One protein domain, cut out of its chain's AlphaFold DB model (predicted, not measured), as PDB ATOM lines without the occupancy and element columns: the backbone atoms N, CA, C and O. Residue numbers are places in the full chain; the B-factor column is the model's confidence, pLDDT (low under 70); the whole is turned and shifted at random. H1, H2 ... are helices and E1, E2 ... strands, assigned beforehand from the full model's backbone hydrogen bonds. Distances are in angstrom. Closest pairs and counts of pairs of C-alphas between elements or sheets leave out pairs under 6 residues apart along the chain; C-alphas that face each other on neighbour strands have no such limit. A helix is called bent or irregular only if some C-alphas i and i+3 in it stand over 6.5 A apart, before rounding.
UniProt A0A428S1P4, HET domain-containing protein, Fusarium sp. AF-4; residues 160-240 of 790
ATOM      1  N   ARG A 160     125.352 189.614 161.245       86.19
ATOM      2  CA  ARG A 160     124.848 188.810 160.126       86.19
ATOM      3  C   ARG A 160     123.461 189.260 159.724       86.19
ATOM      4  O   ARG A 160     122.525 189.133 160.510       86.19
ATOM      5  N   HIS A 161     123.329 189.662 158.469       86.44
ATOM      6  CA  HIS A 161     122.088 190.157 157.882       86.44
ATOM      7  C   HIS A 161     121.641 189.226 156.760       86.44
ATOM      8  O   HIS A 161     122.479 188.655 156.051       86.44
ATOM      9  N   ARG A 162     120.329 189.038 156.585       86.75
ATOM     10  CA  ARG A 162     119.850 188.364 155.376       86.75
ATOM     11  C   ARG A 162     119.920 189.347 154.216       86.75
ATOM     12  O   ARG A 162     119.815 190.553 154.409       86.75
ATOM     13  N   LEU A 163     120.123 188.847 153.004       83.38
ATOM     14  CA  LEU A 163     120.249 189.718 151.835       83.38
ATOM     15  C   LEU A 163     118.977 190.541 151.571       83.38
ATOM     16  O   LEU A 163     119.064 191.666 151.091       83.38
ATOM     17  N   GLU A 164     117.810 189.980 151.885       80.19
ATOM     18  CA  GLU A 164     116.519 190.672 151.805       80.19
ATOM     19  C   GLU A 164     116.359 191.823 152.814       80.19
ATOM     20  O   GLU A 164     115.534 192.707 152.592       80.19
ATOM     21  N   ASP A 165     117.183 191.872 153.863       76.56
ATOM     22  CA  ASP A 165     117.271 193.005 154.786       76.56
ATOM     23  C   ASP A 165     118.152 194.094 154.143       76.56
ATOM     24  O   ASP A 165     119.201 194.443 154.678       76.56
ATOM     25  N   THR A 166     117.763 194.589 152.957       65.44
ATOM     26  CA  THR A 166     118.559 195.371 151.973       65.44
ATOM     27  C   THR A 166     119.216 196.673 152.476       65.44
ATOM     28  O   THR A 166     119.779 197.432 151.682       65.44
ATOM     29  N   VAL A 167     119.142 196.957 153.772       63.09
ATOM     30  CA  VAL A 167     119.769 198.081 154.467       63.09
ATOM     31  C   VAL A 167     121.239 197.749 154.753       63.09
ATOM     32  O   VAL A 167     121.554 196.753 155.403       63.09
ATOM     33  N   LEU A 168     122.152 198.599 154.273       62.06
ATOM     34  CA  LEU A 168     123.569 198.569 154.656       62.06
ATOM     35  C   LEU A 168     123.811 199.585 155.797       62.06
ATOM     36  O   LEU A 168     123.212 200.664 155.755       62.06
ATOM     37  N   PRO A 169     124.671 199.298 156.794       52.03
ATOM     38  CA  PRO A 169     125.045 200.255 157.828       52.03
ATOM     39  C   PRO A 169     125.646 201.529 157.213       52.03
ATOM     40  O   PRO A 169     126.399 201.463 156.251       52.03
ATOM     41  N   HIS A 170     125.315 202.693 157.783       51.38
ATOM     42  CA  HIS A 170     126.031 203.967 157.591       51.38
ATOM     43  C   HIS A 170     126.142 204.503 156.145       51.38
ATOM     44  O   HIS A 170     127.092 205.212 155.809       51.38
ATOM     45  N   ALA A 171     125.133 204.276 155.295       51.41
ATOM     46  CA  ALA A 171     124.961 205.068 154.074       51.41
ATOM     47  C   ALA A 171     124.667 206.541 154.445       51.41
ATOM     48  O   ALA A 171     123.521 206.932 154.653       51.41
ATOM     49  N   ASP A 172     125.724 207.341 154.593       42.28
ATOM     50  CA  ASP A 172     125.669 208.721 155.072       42.28
ATOM     51  C   ASP A 172     124.647 209.592 154.312       42.28
ATOM     52  O   ASP A 172     124.684 209.727 153.086       42.28
ATOM     53  N   ASN A 173     123.822 210.280 155.109       40.06
ATOM     54  CA  ASN A 173     122.995 211.452 154.801       40.06
ATOM     55  C   ASN A 173     121.751 211.266 153.916       40.06
ATOM     56  O   ASN A 173     121.714 211.679 152.759       40.06
ATOM     57  N   GLY A 174     120.651 210.835 154.546       46.75
ATOM     58  CA  GLY A 174     119.324 211.454 154.367       46.75
ATOM     59  C   GLY A 174     118.649 211.348 152.995       46.75
ATOM     60  O   GLY A 174     117.580 211.930 152.809       46.75
ATOM     61  N   GLN A 175     119.221 210.609 152.044       40.41
ATOM     62  CA  GLN A 175     118.587 210.258 150.777       40.41
ATOM     63  C   GLN A 175     118.652 208.739 150.577       40.41
ATOM     64  O   GLN A 175     119.653 208.200 150.123       40.41
ATOM     65  N   ALA A 176     117.543 208.091 150.945       44.41
ATOM     66  CA  ALA A 176     117.184 206.687 150.730       44.41
ATOM     67  C   ALA A 176     118.202 205.638 151.231       44.41
ATOM     68  O   ALA A 176     119.038 205.147 150.477       44.41
ATOM     69  N   GLU A 177     118.027 205.195 152.482       50.56
ATOM     70  CA  GLU A 177     118.636 203.974 153.055       50.56
ATOM     71  C   GLU A 177     118.409 202.721 152.170       50.56
ATOM     72  O   GLU A 177     119.206 201.785 152.185       50.56
ATOM     73  N   GLU A 178     117.382 202.741 151.311       50.94
ATOM     74  CA  GLU A 178     117.074 201.728 150.290       50.94
ATOM     75  C   GLU A 178     118.111 201.671 149.136       50.94
ATOM     76  O   GLU A 178     118.205 200.670 148.433       50.94
ATOM     77  N   ALA A 179     118.966 202.684 148.939       54.47
ATOM     78  CA  ALA A 179     119.912 202.746 147.814       54.47
ATOM     79  C   ALA A 179     121.255 202.008 148.038       54.47
ATOM     80  O   ALA A 179     122.031 201.843 147.090       54.47
ATOM     81  N   GLY A 180     121.557 201.565 149.265       68.50
ATOM     82  CA  GLY A 180     122.867 201.004 149.631       68.50
ATOM     83  C   GLY A 180     123.208 199.710 148.886       68.50
ATOM     84  O   GLY A 180     124.214 199.636 148.172       68.50
ATOM     85  N   PHE A 181     122.345 198.696 148.995       73.81
ATOM     86  CA  PHE A 181     122.549 197.420 148.305       73.81
ATOM     87  C   PHE A 181     122.430 197.561 146.779       73.81
ATOM     88  O   PHE A 181     123.205 196.970 146.030       73.81
ATOM     89  N   TYR A 182     121.534 198.430 146.300       76.69
ATOM     90  CA  TYR A 182     121.427 198.762 144.878       76.69
ATOM     91  C   TYR A 182     122.751 199.297 144.304       76.69
ATOM     92  O   TYR A 182     123.221 198.848 143.256       76.69
ATOM     93  N   LYS A 183     123.409 200.216 145.024       80.12
ATOM     94  CA  LYS A 183     124.725 200.755 144.653       80.12
ATOM     95  C   LYS A 183     125.804 199.669 144.628       80.12
ATOM     96  O   LYS A 183     126.683 199.707 143.766       80.12
ATOM     97  N   LEU A 184     125.718 198.681 145.523       85.31
ATOM     98  CA  LEU A 184     126.619 197.527 145.557       85.31
ATOM     99  C   LEU A 184     126.519 196.687 144.274       85.31
ATOM    100  O   LEU A 184     127.549 196.323 143.701       85.31
ATOM    101  N   LEU A 185     125.298 196.455 143.778       86.88
ATOM    102  CA  LEU A 185     125.041 195.741 142.518       86.88
ATOM    103  C   LEU A 185     125.585 196.477 141.280       86.88
ATOM    104  O   LEU A 185     125.776 195.863 140.232       86.88
ATOM    105  N   GLY A 186     125.888 197.774 141.393       87.44
ATOM    106  CA  GLY A 186     126.532 198.566 140.343       87.44
ATOM    107  C   GLY A 186     128.039 198.315 140.172       87.44
ATOM    108  O   GLY A 186     128.623 198.781 139.191       87.44
ATOM    109  N   ARG A 187     128.690 197.591 141.096       90.62
ATOM    110  CA  ARG A 187     130.132 197.296 141.020       90.62
ATOM    111  C   ARG A 187     130.475 196.401 139.835       90.62
ATOM    112  O   ARG A 187     129.671 195.582 139.381       90.62
ATOM    113  N   ARG A 188     131.719 196.496 139.353       91.75
ATOM    114  CA  ARG A 188     132.192 195.742 138.181       91.75
ATOM    115  C   ARG A 188     131.986 194.234 138.331       91.75
ATOM    116  O   ARG A 188     131.716 193.564 137.334       91.75
ATOM    117  N   TYR A 189     132.128 193.720 139.551       93.88
ATOM    118  CA  TYR A 189     131.930 192.310 139.883       93.88
ATOM    119  C   TYR A 189     130.572 191.762 139.417       93.88
ATOM    120  O   TYR A 189     130.549 190.781 138.672       93.88
ATOM    121  N   PHE A 190     129.469 192.422 139.785       92.69
ATOM    122  CA  PHE A 190     128.112 191.938 139.503       92.69
ATOM    123  C   PHE A 190     127.776 191.950 138.013       92.69
ATOM    124  O   PHE A 190     126.987 191.143 137.535       92.69
ATOM    125  N   GLY A 191     128.446 192.800 137.239       91.12
ATOM    126  CA  GLY A 191     128.267 192.843 135.798       91.12
ATOM    127  C   GLY A 191     128.880 191.670 135.031       91.12
ATOM    128  O   GLY A 191     128.849 191.737 133.814       91.12
ATOM    129  N   ARG A 192     129.499 190.650 135.641       92.50
ATOM    130  CA  ARG A 192     130.231 189.584 134.915       92.50
ATOM    131  C   ARG A 192     129.367 188.341 134.691       92.50
ATOM    132  O   ARG A 192     128.723 187.866 135.610       92.50
ATOM    133  N   ILE A 193     129.431 187.735 133.503       92.25
ATOM    134  CA  ILE A 193     128.642 186.521 133.209       92.25
ATOM    135  C   ILE A 193     129.051 185.310 134.065       92.25
ATOM    136  O   ILE A 193     128.206 184.552 134.529       92.25
ATOM    137  N   TRP A 194     130.350 185.149 134.325       90.62
ATOM    138  CA  TRP A 194     130.873 183.972 135.022       90.62
ATOM    139  C   TRP A 194     130.425 183.874 136.479       90.62
ATOM    140  O   TRP A 194     130.263 182.764 136.973       90.62
ATOM    141  N   ILE A 195     130.134 185.003 137.133       93.19
ATOM    142  CA  ILE A 195     129.722 184.996 138.539       93.19
ATOM    143  C   ILE A 195     128.311 184.427 138.735       93.19
ATOM    144  O   ILE A 195     127.959 184.037 139.841       93.19
ATOM    145  N   ILE A 196     127.499 184.333 137.680       92.38
ATOM    146  CA  ILE A 196     126.107 183.889 137.792       92.38
ATOM    147  C   ILE A 196     126.049 182.447 138.301       92.38
ATOM    148  O   ILE A 196     125.380 182.163 139.291       92.38
ATOM    149  N   GLN A 197     126.811 181.536 137.692       89.19
ATOM    150  CA  GLN A 197     126.921 180.163 138.195       89.19
ATOM    151  C   GLN A 197     127.577 180.092 139.584       89.19
ATOM    152  O   GLN A 197     127.236 179.217 140.376       89.19
ATOM    153  N   GLU A 198     128.464 181.035 139.910       93.38
ATOM    154  CA  GLU A 198     129.146 181.102 141.206       93.38
ATOM    155  C   GLU A 198     128.211 181.536 142.338       93.38
ATOM    156  O   GLU A 198     128.472 181.197 143.487       93.38
ATOM    157  N   LEU A 199     127.128 182.256 142.024       93.81
ATOM    158  CA  LEU A 199     126.161 182.760 143.001       93.81
ATOM    159  C   LEU A 199     124.845 181.983 143.026       93.81
ATOM    160  O   LEU A 199     124.198 181.950 144.066       93.81
ATOM    161  N   ILE A 200     124.438 181.351 141.925       92.25
ATOM    162  CA  ILE A 200     123.183 180.583 141.861       92.25
ATOM    163  C   ILE A 200     123.356 179.156 142.400       92.25
ATOM    164  O   ILE A 200     122.461 178.639 143.070       92.25
ATOM    165  N   LEU A 201     124.477 178.494 142.094       91.69
ATOM    166  CA  LEU A 201     124.666 177.067 142.390       91.69
ATOM    167  C   LEU A 201     124.981 176.732 143.858       91.69
ATOM    168  O   LEU A 201     124.517 175.685 144.315       91.69
ATOM    169  N   PRO A 202     125.760 177.530 144.616       92.75
ATOM    170  CA  PRO A 202     126.063 177.197 146.004       92.75
ATOM    171  C   PRO A 202     124.826 177.179 146.899       92.75
ATOM    172  O   PRO A 202     123.855 177.894 146.674       92.75
ATOM    173  N   LYS A 203     124.909 176.417 147.993       90.94
ATOM    174  CA  LYS A 203     123.849 176.352 149.019       90.94
ATOM    175  C   LYS A 203     123.710 177.642 149.828       90.94
ATOM    176  O   LYS A 203     122.661 177.883 150.416       90.94
ATOM    177  N   GLN A 204     124.792 178.412 149.917       94.75
ATOM    178  CA  GLN A 204     124.857 179.654 150.671       94.75
ATOM    179  C   GLN A 204     125.874 180.597 150.028       94.75
ATOM    180  O   GLN A 204     126.996 180.189 149.710       94.75
ATOM    181  N   VAL A 205     125.491 181.861 149.891       96.06
ATOM    182  CA  VAL A 205     126.349 182.972 149.470       96.06
ATOM    183  C   VAL A 205     126.554 183.896 150.665       96.06
ATOM    184  O   VAL A 205     125.608 184.152 151.402       96.06
ATOM    185  N   VAL A 206     127.776 184.388 150.864       94.75
ATOM    186  CA  VAL A 206     128.108 185.381 151.896       94.75
ATOM    187  C   VAL A 206     128.863 186.543 151.262       94.75
ATOM    188  O   VAL A 206     129.841 186.317 150.550       94.75
ATOM    189  N   ILE A 207     128.435 187.767 151.547       93.38
ATOM    190  CA  ILE A 207     129.000 189.027 151.072       93.38
ATOM    191  C   ILE A 207     129.422 189.839 152.304       93.38
ATOM    192  O   ILE A 207     128.572 190.436 152.964       93.38
ATOM    193  N   PRO A 208     130.713 189.838 152.665       90.88
ATOM    194  CA  PRO A 208     131.231 190.714 153.708       90.88
ATOM    195  C   PRO A 208     131.216 192.170 153.226       90.88
ATOM    196  O   PRO A 208     131.714 192.455 152.131       90.88
ATOM    197  N   VAL A 209     130.649 193.070 154.030       87.50
ATOM    198  CA  VAL A 209     130.626 194.521 153.789       87.50
ATOM    199  C   VAL A 209     130.867 195.225 155.126       87.50
ATOM    200  O   VAL A 209     130.196 194.948 156.111       87.50
ATOM    201  N   GLU A 210     131.847 196.116 155.165       84.06
ATOM    202  CA  GLU A 210     132.341 196.798 156.360       84.06
ATOM    203  C   GLU A 210     132.671 195.796 157.479       84.06
ATOM    204  O   GLU A 210     133.550 194.946 157.295       84.06
ATOM    205  N   ASP A 211     131.959 195.885 158.602       79.56
ATOM    206  CA  ASP A 211     132.082 195.003 159.764       79.56
ATOM    207  C   ASP A 211     130.969 193.928 159.818       79.56
ATOM    208  O   ASP A 211     130.879 193.177 160.789       79.56
ATOM    209  N   GLY A 212     130.133 193.820 158.776       84.94
ATOM    210  CA  GLY A 212     129.012 192.879 158.678       84.94
ATOM    211  C   GLY A 212     129.151 191.816 157.575       84.94
ATOM    212  O   GLY A 212     129.987 191.892 156.671       84.94
ATOM    213  N   GLU A 213     128.289 190.800 157.632       88.38
ATOM    214  CA  GLU A 213     128.139 189.730 156.642       88.38
ATOM    215  C   GLU A 213     126.678 189.627 156.168       88.38
ATOM    216  O   GLU A 213     125.786 189.248 156.931       88.38
ATOM    217  N   TRP A 214     126.437 189.857 154.874       90.56
ATOM    218  CA  TRP A 214     125.145 189.599 154.233       90.56
ATOM    219  C   TRP A 214     125.147 188.207 153.650       90.56
ATOM    220  O   TRP A 214     126.052 187.852 152.895       90.56
ATOM    221  N   TRP A 215     124.139 187.406 153.964       91.50
ATOM    222  CA  TRP A 215     124.058 186.051 153.442       91.50
ATOM    223  C   TRP A 215     122.749 185.794 152.706       91.50
ATOM    224  O   TRP A 215     121.698 186.341 153.038       91.50
ATOM    225  N   ALA A 216     122.841 184.937 151.696       92.19
ATOM    226  CA  ALA A 216     121.715 184.457 150.919       92.19
ATOM    227  C   ALA A 216     121.724 182.931 150.868       92.19
ATOM    228  O   ALA A 216     122.785 182.297 150.810       92.19
ATOM    229  N   ASP A 217     120.535 182.352 150.868       92.12
ATOM    230  CA  ASP A 217     120.303 180.931 150.646       92.12
ATOM    231  C   ASP A 217     119.105 180.722 149.712       92.12
ATOM    232  O   ASP A 217     118.534 181.665 149.162       92.12
ATOM    233  N   ARG A 218     118.690 179.465 149.559       87.00
ATOM    234  CA  ARG A 218     117.547 179.078 148.724       87.00
ATOM    235  C   ARG A 218     116.218 179.768 149.066       87.00
ATOM    236  O   ARG A 218     115.298 179.678 148.261       87.00
ATOM    237  N   LEU A 219     116.072 180.371 150.251       84.31
ATOM    238  CA  LEU A 219     114.851 181.067 150.670       84.31
ATOM    239  C   LEU A 219     114.892 182.566 150.342       84.31
ATOM    240  O   LEU A 219     113.841 183.194 150.277       84.31
ATOM    241  N   THR A 220     116.079 183.136 150.120       83.94
ATOM    242  CA  THR A 220     116.267 184.576 149.891       83.94
ATOM    243  C   THR A 220     115.589 185.067 148.612       83.94
ATOM    244  O   THR A 220     114.965 186.124 148.621       83.94
ATOM    245  N   GLY A 221     115.668 184.308 147.514       71.25
ATOM    246  CA  GLY A 221     115.188 184.758 146.200       71.25
ATOM    247  C   GLY A 221     113.719 185.197 146.169       71.25
ATOM    248  O   GLY A 221     113.396 186.245 145.622       71.25
ATOM    249  N   SER A 222     112.832 184.446 146.830       72.56
ATOM    250  CA  SER A 222     111.397 184.764 146.938       72.56
ATOM    251  C   SER A 222     111.073 185.949 147.855       72.56
ATOM    252  O   SER A 222     109.922 186.374 147.913       72.56
ATOM    253  N   SER A 223     112.056 186.437 148.606       77.19
ATOM    254  CA  SER A 223     111.896 187.476 149.625       77.19
ATOM    255  C   SER A 223     112.568 188.793 149.242       77.19
ATOM    256  O   SER A 223     112.484 189.750 150.008       77.19
ATOM    257  N   LEU A 224     113.208 188.872 148.067       80.38
ATOM    258  CA  LEU A 224     113.780 190.127 147.587       80.38
ATOM    259  C   LEU A 224     112.674 191.142 147.233       80.38
ATOM    260  O   LEU A 224     111.684 190.770 146.598       80.38
ATOM    261  N   PRO A 225     112.839 192.429 147.590       78.06
ATOM    262  CA  PRO A 225     111.860 193.461 147.258       78.06
ATOM    263  C   PRO A 225     111.686 193.655 145.742       78.06
ATOM    264  O   PRO A 225     112.673 193.772 145.014       78.06
ATOM    265  N   SER A 226     110.443 193.794 145.263       75.62
ATOM    266  CA  SER A 226     110.151 193.995 143.830       75.62
ATOM    267  C   SER A 226     110.859 195.215 143.233       75.62
ATOM    268  O   SER A 226     111.379 195.134 142.123       75.62
ATOM    269  N   TRP A 227     110.968 196.317 143.987       76.06
ATOM    270  CA  TRP A 227     111.647 197.536 143.528       76.06
ATOM    271  C   TRP A 227     113.130 197.294 143.196       76.06
ATOM    272  O   TRP A 227     113.659 197.910 142.268       76.06
ATOM    273  N   LEU A 228     113.796 196.389 143.928       74.50
ATOM    274  CA  LEU A 228     115.186 196.020 143.679       74.50
ATOM    275  C   LEU A 228     115.277 195.257 142.359       74.50
ATOM    276  O   LEU A 228     116.141 195.559 141.546       74.50
ATOM    277  N   LEU A 229     114.372 194.305 142.123       74.81
ATOM    278  CA  LEU A 229     114.359 193.488 140.909       74.81
ATOM    279  C   LEU A 229     114.046 194.307 139.652       74.81
ATOM    280  O   LEU A 229     114.720 194.142 138.638       74.81
ATOM    281  N   GLU A 230     113.078 195.222 139.731       71.38
ATOM    282  CA  GLU A 230     112.646 196.063 138.606       71.38
ATOM    283  C   GLU A 230     113.731 197.040 138.137       71.38
ATOM    284  O   GLU A 230     113.853 197.308 136.942       71.38
ATOM    285  N   ASN A 231     114.538 197.560 139.066       71.56
ATOM    286  CA  ASN A 231     115.535 198.588 138.766       71.56
ATOM    287  C   ASN A 231     116.970 198.045 138.691       71.56
ATOM    288  O   ASN A 231     117.882 198.781 138.295       71.56
ATOM    289  N   SER A 232     117.210 196.803 139.127       75.50
ATOM    290  CA  SER A 232     118.558 196.242 139.265       75.50
ATOM    291  C   SER A 232     119.255 196.091 137.908       75.50
ATOM    292  O   SER A 232     118.667 195.573 136.956       75.50
ATOM    293  N   PRO A 233     120.556 196.435 137.811       76.19
ATOM    294  CA  PRO A 233     121.358 196.126 136.626       76.19
ATOM    295  C   PRO A 233     121.576 194.611 136.427       76.19
ATOM    296  O   PRO A 233     122.059 194.188 135.375       76.19
ATOM    297  N   VAL A 234     121.236 193.796 137.432       83.56
ATOM    298  CA  VAL A 234     121.438 192.343 137.492       83.56
ATOM    299  C   VAL A 234     120.148 191.626 137.919       83.56
ATOM    300  O   VAL A 234     120.053 191.127 139.039       83.56
ATOM    301  N   PRO A 235     119.129 191.542 137.045       77.75
ATOM    302  CA  PRO A 235     117.825 190.963 137.397       77.75
ATOM    303  C   PRO A 235     117.904 189.480 137.792       77.75
ATOM    304  O   PRO A 235     117.112 189.002 138.597       77.75
ATOM    305  N   TRP A 236     118.914 188.749 137.309       85.81
ATOM    306  CA  TRP A 236     119.137 187.347 137.671       85.81
ATOM    307  C   TRP A 236     119.448 187.127 139.166       85.81
ATOM    308  O   TRP A 236     119.403 185.978 139.610       85.81
ATOM    309  N   ILE A 237     119.726 188.189 139.941       86.62
ATOM    310  CA  ILE A 237     120.014 188.126 141.385       86.62
ATOM    311  C   ILE A 237     118.857 187.544 142.209       86.62
ATOM    312  O   ILE A 237     119.108 186.956 143.256       86.62
ATOM    313  N   GLU A 238     117.617 187.604 141.706       84.56
ATOM    314  CA  GLU A 238     116.453 186.903 142.285       84.56
ATOM    315  C   GLU A 238     116.700 185.397 142.483       84.56
ATOM    316  O   GLU A 238     116.051 184.744 143.297       84.56
ATOM    317  N   ASN A 239     117.658 184.834 141.738       87.44
ATOM    318  CA  ASN A 239     117.965 183.413 141.736       87.44
ATOM    319  C   ASN A 239     119.194 183.031 142.573       87.44
ATOM    320  O   ASN A 239     119.687 181.904 142.479       87.44
ATOM    321  N   ILE A 240     119.702 183.958 143.386       89.81
ATOM    322  CA  ILE A 240     120.868 183.731 144.238       89.81
ATOM    323  C   ILE A 240     120.666 182.530 145.179       89.81
ATOM    324  O   ILE A 240     119.609 182.360 145.780       89.81
TER     325      ILE A 240
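Overview. This is residues 160 to 240 of the 790 residues of the protein "HET domain-containing protein" of Fusarium sp. AF-4 (UniProt A0A428S1P4). A small sheet of three strands, E1, E3 and E2, makes one side of the domain, and four short helices form a loose arc across from it, in the order H1, H3, H4, H2, with H2 reaching the sheet only by its last residues. A long loop, residues 163 to 178, swings out past H1 to Gly 174 and makes much of the length. The printed part has 81 residues, with E1, H1, H2, E2, E3, H3 and H4 along the chain; the sheet is mixed, in the order E1, E3, E2. The class is mixed, helices and strands, though under half of the residues are in named elements. The whole is compact, with a radius of gyration of the C-alphas of 12.3 A and spans of 36 by 25 by 24 A.

Arrangement. Begin at E1, residues 160 to 162, an edge strand parallel to E3, residues 212 to 217; N 161 and O 213 are 2.9 A apart, within hydrogen-bond range. On the other side of E3 find E2, residues 204 to 209, antiparallel to it in a hairpin, with N 207 and O 214 at 2.7 A. H2, residues 195 to 200, only grazes the sheet with residues 198 to 200; its closest C-alpha to E2 is Leu 199, 6.5 A from that of Val 205. H1, residues 179 to 185, is not on the sheet. It is close to but not clearly touching H3, residues 226 to 231, with the C-alphas of Tyr 182 and Leu 228 closest at 6.9 A, at a steep tilt of 61 degrees, the same way. H3 and H4, residues 235 to 239, only just touch, with 3 pairs of C-alphas within 8 A, and only at the corner; the closest C-alphas, of Leu 229 and Pro 235, are 5.5 A apart. H4 is close to but not clearly touching H2, with Ile 200 and Asn 239 the closest C-alphas at 5.9 A. H1 and H2 are apart. Every O i to N i+4 pair is within hydrogen-bond range in H1, H2 and H3; H4 has 0 of 1, but 2 of 2 O i to N i+3 pairs.

Along the chain. Find C-alpha 160 at (124.848, 188.810, 160.126), where E1 begins its 6.9 A. H1 is 10.2 A long and H2 8.6 A. E2 starts at C-alpha 204, (124.857, 179.654, 150.671), and runs 16.2 A; E3 runs 16.8 A. H3 and H4 are each 8.7 A long, and H4 ends at C-alpha 239, (117.965, 183.413, 141.736). H4 is irregular, only just: C-alphas 235 and 238 are 6.50 A apart.

Size, cuts and confidence. The two C-alphas farthest apart, those of Gly 174 and Leu 201, are 36.8 A from each other. The printed part has no cut, and its one long link is E1 to H1. The mean pLDDT of the printed part is 79.3; look for values under 70 at residues 166 to 180.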